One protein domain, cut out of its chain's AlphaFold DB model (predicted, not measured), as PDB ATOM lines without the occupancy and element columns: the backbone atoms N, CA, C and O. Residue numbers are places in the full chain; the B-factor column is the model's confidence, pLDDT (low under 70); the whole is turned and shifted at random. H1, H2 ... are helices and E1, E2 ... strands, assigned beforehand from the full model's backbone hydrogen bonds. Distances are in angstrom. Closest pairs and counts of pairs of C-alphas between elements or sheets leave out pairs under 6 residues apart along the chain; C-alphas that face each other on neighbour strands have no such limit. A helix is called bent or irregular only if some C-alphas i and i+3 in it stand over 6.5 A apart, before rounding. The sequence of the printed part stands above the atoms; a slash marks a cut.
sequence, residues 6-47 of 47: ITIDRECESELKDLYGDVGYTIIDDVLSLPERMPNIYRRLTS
ATOM      1  N   ILE A   6     194.936 183.589 207.741       80.44
ATOM      2  CA  ILE A   6     193.550 184.042 207.640       80.44
ATOM      3  C   ILE A   6     193.585 185.321 206.823       80.44
ATOM      4  O   ILE A   6     194.213 186.292 207.241       80.44
ATOM      5  N   THR A   7     192.918 185.322 205.676       80.56
ATOM      6  CA  THR A   7     192.818 186.509 204.827       80.56
ATOM      7  C   THR A   7     191.362 186.853 204.555       80.56
ATOM      8  O   THR A   7     190.492 185.986 204.600       80.56
ATOM      9  N   ILE A   8     191.102 188.119 204.251       81.94
ATOM     10  CA  ILE A   8     189.834 188.564 203.655       81.94
ATOM     11  C   ILE A   8     189.943 188.732 202.134       81.94
ATOM     12  O   ILE A   8     188.954 188.973 201.447       81.94
ATOM     13  N   ASP A   9     191.163 188.607 201.615       79.94
ATOM     14  CA  ASP A   9     191.485 188.815 200.217       79.94
ATOM     15  C   ASP A   9     191.289 187.516 199.427       79.94
ATOM     16  O   ASP A   9     192.052 186.555 199.558       79.94
ATOM     17  N   ARG A  10     190.225 187.497 198.622       73.06
ATOM     18  CA  ARG A  10     189.898 186.395 197.713       73.06
ATOM     19  C   ARG A  10     190.724 186.424 196.429       73.06
ATOM     20  O   ARG A  10     190.838 185.392 195.778       73.06
ATOM     21  N   GLU A  11     191.296 187.567 196.052       78.00
ATOM     22  CA  GLU A  11     192.098 187.676 194.828       78.00
ATOM     23  C   GLU A  11     193.449 186.971 194.998       78.00
ATOM     24  O   GLU A  11     193.941 186.328 194.072       78.00
ATOM     25  N   CYS A  12     193.982 186.972 196.219       68.25
ATOM     26  CA  CYS A  12     195.205 186.254 196.574       68.25
ATOM     27  C   CYS A  12     195.008 184.742 196.819       68.25
ATOM     28  O   CYS A  12     195.952 184.076 197.242       68.25
ATOM     29  N   GLU A  13     193.823 184.163 196.575       74.75
ATOM     30  CA  GLU A  13     193.555 182.740 196.855       74.75
ATOM     31  C   GLU A  13     194.553 181.812 196.154       74.75
ATOM     32  O   GLU A  13     195.055 180.874 196.768       74.75
ATOM     33  N   SER A  14     194.868 182.085 194.885       75.00
ATOM     34  CA  SER A  14     195.788 181.244 194.108       75.00
ATOM     35  C   SER A  14     197.225 181.312 194.634       75.00
ATOM     36  O   SER A  14     197.898 180.286 194.681       75.00
ATOM     37  N   GLU A  15     197.680 182.483 195.089       74.75
ATOM     38  CA  GLU A  15     199.015 182.643 195.683       74.75
ATOM     39  C   GLU A  15     199.096 182.006 197.074       74.75
ATOM     40  O   GLU A  15     200.059 181.312 197.403       74.75
ATOM     41  N   LEU A  16     198.053 182.183 197.888       73.69
ATOM     42  CA  LEU A  16     197.955 181.569 199.211       73.69
ATOM     43  C   LEU A  16     197.895 180.045 199.122       73.69
ATOM     44  O   LEU A  16     198.489 179.364 199.957       73.69
ATOM     45  N   LYS A  17     197.232 179.510 198.096       73.00
ATOM     46  CA  LYS A  17     197.184 178.076 197.826       73.00
ATOM     47  C   LYS A  17     198.560 177.495 197.512       73.00
ATOM     48  O   LYS A  17     198.872 176.415 198.008       73.00
ATOM     49  N   ASP A  18     199.375 178.211 196.742       75.38
ATOM     50  CA  ASP A  18     200.732 177.784 196.384       75.38
ATOM     51  C   ASP A  18     201.688 177.849 197.595       75.38
ATOM     52  O   ASP A  18     202.484 176.939 197.823       75.38
ATOM     53  N   LEU A  19     201.546 178.882 198.439       73.19
ATOM     54  CA  LEU A  19     202.390 179.120 199.620       73.19
ATOM     55  C   LEU A  19     202.028 178.273 200.851       73.19
ATOM     56  O   LEU A  19     202.918 177.831 201.579       73.19
ATOM     57  N   TYR A  20     200.735 178.083 201.126       67.69
ATOM     58  CA  TYR A  20     200.234 177.471 202.366       67.69
ATOM     59  C   TYR A  20     199.550 176.113 202.153       67.69
ATOM     60  O   TYR A  20     199.256 175.415 203.128       67.69
ATOM     61  N   GLY A  21     199.321 175.704 200.902       68.75
ATOM     62  CA  GLY A  21     198.615 174.470 200.559       68.75
ATOM     63  C   GLY A  21     197.120 174.506 200.903       68.75
ATOM     64  O   GLY A  21     196.630 175.398 201.592       68.75
ATOM     65  N   ASP A  22     196.380 173.486 200.460       64.75
ATOM     66  CA  ASP A  22     194.905 173.389 200.556       64.75
ATOM     67  C   ASP A  22     194.334 173.452 201.998       64.75
ATOM     68  O   ASP A  22     193.128 173.583 202.194       64.75
ATOM     69  N   VAL A  23     195.180 173.337 203.031       65.38
ATOM     70  CA  VAL A  23     194.756 173.240 204.444       65.38
ATOM     71  C   VAL A  23     195.401 174.313 205.340       65.38
ATOM     72  O   VAL A  23     195.048 174.425 206.514       65.38
ATOM     73  N   GLY A  24     196.326 175.124 204.816       73.12
ATOM     74  CA  GLY A  24     197.096 176.097 205.602       73.12
ATOM     75  C   GLY A  24     196.503 177.504 205.671       73.12
ATOM     76  O   GLY A  24     197.085 178.371 206.328       73.12
ATOM     77  N   TYR A  25     195.368 177.754 205.011       77.88
ATOM     78  CA  TYR A  25     194.734 179.069 205.015       77.88
ATOM     79  C   TYR A  25     193.204 179.013 204.976       77.88
ATOM     80  O   TYR A  25     192.592 178.006 204.618       77.88
ATOM     81  N   THR A  26     192.569 180.114 205.366       81.00
ATOM     82  CA  THR A  26     191.129 180.320 205.207       81.00
ATOM     83  C   THR A  26     190.849 181.738 204.734       81.00
ATOM     84  O   THR A  26     191.505 182.687 205.172       81.00
ATOM     85  N   ILE A  27     189.869 181.870 203.840       81.69
ATOM     86  CA  ILE A  27     189.381 183.163 203.374       81.69
ATOM     87  C   ILE A  27     188.053 183.455 204.069       81.69
ATOM     88  O   ILE A  27     187.149 182.614 204.098       81.69
ATOM     89  N   ILE A  28     187.948 184.637 204.658       80.69
ATOM     90  CA  ILE A  28     186.776 185.110 205.394       80.69
ATOM     91  C   ILE A  28     186.293 186.431 204.801       80.69
ATOM     92  O   ILE A  28     187.079 187.330 204.578       80.69
ATOM     93  N   ASP A  29     184.997 186.598 204.570       78.69
ATOM     94  CA  ASP A  29     184.473 187.901 204.120       78.69
ATOM     95  C   ASP A  29     184.313 188.899 205.260       78.69
ATOM     96  O   ASP A  29     184.388 190.107 205.058       78.69
ATOM     97  N   ASP A  30     184.072 188.380 206.463       76.69
ATOM     98  CA  ASP A  30     183.778 189.186 207.633       76.69
ATOM     99  C   ASP A  30     184.655 188.762 208.809       76.69
ATOM    100  O   ASP A  30     184.540 187.654 209.343       76.69
ATOM    101  N   VAL A  31     185.524 189.679 209.229       73.06
ATOM    102  CA  VAL A  31     186.394 189.537 210.401       73.06
ATOM    103  C   VAL A  31     185.561 189.339 211.669       73.06
ATOM    104  O   VAL A  31     185.980 188.609 212.564       73.06
ATOM    105  N   LEU A  32     184.352 189.902 211.745       78.25
ATOM    106  CA  LEU A  32     183.461 189.729 212.894       78.25
ATOM    107  C   LEU A  32     182.912 188.301 213.005       78.25
ATOM    108  O   LEU A  32     182.495 187.903 214.088       78.25
ATOM    109  N   SER A  33     182.977 187.508 211.931       74.56
ATOM    110  CA  SER A  33     182.604 186.088 211.939       74.56
ATOM    111  C   SER A  33     183.727 185.157 212.421       74.56
ATOM    112  O   SER A  33     183.495 183.967 212.654       74.56
ATOM    113  N   LEU A  34     184.951 185.672 212.610       74.38
ATOM    114  CA  LEU A  34     186.091 184.886 213.098       74.38
ATOM    115  C   LEU A  34     185.873 184.228 214.460       74.38
ATOM    116  O   LEU A  34     186.196 183.042 214.566       74.38
ATOM    117  N   PRO A  35     185.349 184.922 215.491       76.12
ATOM    118  CA  PRO A  35     185.170 184.338 216.817       76.12
ATOM    119  C   PRO A  35     184.293 183.080 216.786       76.12
ATOM    120  O   PRO A  35     184.600 182.101 217.463       76.12
ATOM    121  N   GLU A  36     183.254 183.060 215.945       77.81
ATOM    122  CA  GLU A  36     182.390 181.887 215.760       77.81
ATOM    123  C   GLU A  36     183.071 180.754 214.976       77.81
ATOM    124  O   GLU A  36     182.793 179.574 215.204       77.81
ATOM    125  N   ARG A  37     183.990 181.078 214.057       71.56
ATOM    126  CA  ARG A  37     184.686 180.090 213.211       71.56
ATOM    127  C   ARG A  37     185.960 179.524 213.840       71.56
ATOM    128  O   ARG A  37     186.346 178.407 213.491       71.56
ATOM    129  N   MET A  38     186.579 180.225 214.794       75.25
ATOM    130  CA  MET A  38     187.762 179.765 215.535       75.25
ATOM    131  C   MET A  38     187.650 178.326 216.072       75.25
ATOM    132  O   MET A  38     188.560 177.539 215.799       75.25
ATOM    133  N   PRO A  39     186.574 177.917 216.780       76.31
ATOM    134  CA  PRO A  39     186.473 176.550 217.298       76.31
ATOM    135  C   PRO A  39     186.493 175.479 216.197       76.31
ATOM    136  O   PRO A  39     187.042 174.400 216.408       76.31
ATOM    137  N   ASN A  40     185.963 175.771 215.004       74.12
ATOM    138  CA  ASN A  40     186.020 174.848 213.866       74.12
ATOM    139  C   ASN A  40     187.435 174.737 213.276       74.12
ATOM    140  O   ASN A  40     187.863 173.637 212.928       74.12
ATOM    141  N   ILE A  41     188.178 175.846 213.199       71.81
ATOM    142  CA  ILE A  41     189.566 175.863 212.705       71.81
ATOM    143  C   ILE A  41     190.480 175.077 213.652       71.81
ATOM    144  O   ILE A  41     191.192 174.175 213.212       71.81
ATOM    145  N   TYR A  42     190.404 175.337 214.961       67.75
ATOM    146  CA  TYR A  42     191.191 174.600 215.955       67.75
ATOM    147  C   TYR A  42     190.891 173.097 215.948       67.75
ATOM    148  O   TYR A  42     191.804 172.285 216.094       67.75
ATOM    149  N   ARG A  43     189.636 172.702 215.705       68.88
ATOM    150  CA  ARG A  43     189.252 171.287 215.602       68.88
ATOM    151  C   ARG A  43     189.914 170.570 214.423       68.88
ATOM    152  O   ARG A  43     190.241 169.399 214.554       68.88
ATOM    153  N   ARG A  44     190.136 171.257 213.295       65.44
ATOM    154  CA  ARG A  44     190.843 170.694 212.128       65.44
ATOM    155  C   ARG A  44     192.358 170.606 212.333       65.44
ATOM    156  O   ARG A  44     192.982 169.744 211.733       65.44
ATOM    157  N   LEU A  45     192.936 171.475 213.164       63.88
ATOM    158  CA  LEU A  45     194.385 171.543 213.398       63.88
ATOM    159  C   LEU A  45     194.893 170.605 214.505       63.88
ATOM    160  O   LEU A  45     196.094 170.362 214.573       63.88
ATOM    161  N   THR A  46     194.012 170.111 215.378       62.19
ATOM    162  CA  THR A  46     194.395 169.323 216.570       62.19
ATOM    163  C   THR A  46     194.012 167.836 216.470       62.19
ATOM    164  O   THR A  46     194.021 167.149 217.489       62.19
ATOM    165  N   SER A  47     193.624 167.343 215.287       53.34
ATOM    166  CA  SER A  47     193.233 165.936 215.094       53.34
ATOM    167  C   SER A  47     194.387 165.032 214.687       53.34
ATOM    168  O   SER A  47     195.366 165.535 214.097       53.34
TER     169      SER A  47
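AT A GLANCE: This is residues 6 to 47 of the 47 residues of an uncharacterized protein of Blastocatellia bacterium (UniProt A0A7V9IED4). This is a flat, open piece in which the long helix H2 makes one side and the short helix H1 the other, with the short strand E1 in the gap between them and residues 6 to 7 side by side with E1. H2 stays clear of both H1 and E1 and is joined to E1 by the short run of residues 28 to 30. The printed part has 42 residues, with two named helices and one named strand in the order H1, E1, H2, and its class is mostly helix. It is only just compact, close to loose, with a radius of gyration of the C-alphas of 10.9 A, and the C-alphas span 26 by 25 by 8 A.

IN THESE COORDINATES: Begin with H2, residues 31 to 45, the longest helix. Find C-alpha 31 at (186.394, 189.537, 210.401); from there H2 runs 19.9 A to C-alpha 45 at (194.385, 171.543, 213.398). Look back along the chain to E1, residues 25 to 27, which measures 6.9 A. Before it comes H1, residues 13 to 20, which begins at C-alpha 13 at (193.555, 182.740, 196.855) and measures 10.1 A.

HOW THE PARTS SIT: Look first at H2, which is irregular, but only just: C-alphas 36 and 39 are 6.9 A apart, and its line is a rough one. In H2, 7 of 11 O i to N i+4 pairs are within hydrogen-bond range; in H1, every such pair is. Next compare H2 with E1: the two are apart. H1 and H2 are apart as well. Now turn to H1 and E1, which have 3 pairs of C-alphas within 8 A; their closest C-alphas are those of Leu 16 and Tyr 25, 7.1 A apart, and their centres are 9.5 A apart. E1 pairs with no named strand, but residues 26 to 27 of E1 pair with residues 6 to 7 in a short parallel pairing.

THE WHOLE: The two C-alphas farthest apart are those of Glu 11 and Ser 47, at 29.7 A, while the first and last printed C-alphas, those of Ile 6 and Ser 47, are 19.6 A apart. The printed part has no cut, and Ser 47 is the chain's last residue. The links from H1 to E1, of 4 residues, and from E1 to H2, of 3 residues, are both tight. In the B-factor column you will find a mean pLDDT of 73.4 for the printed part of this model, with values under 70 at residue 12, residues 20 to 23 and residues 42 to 47.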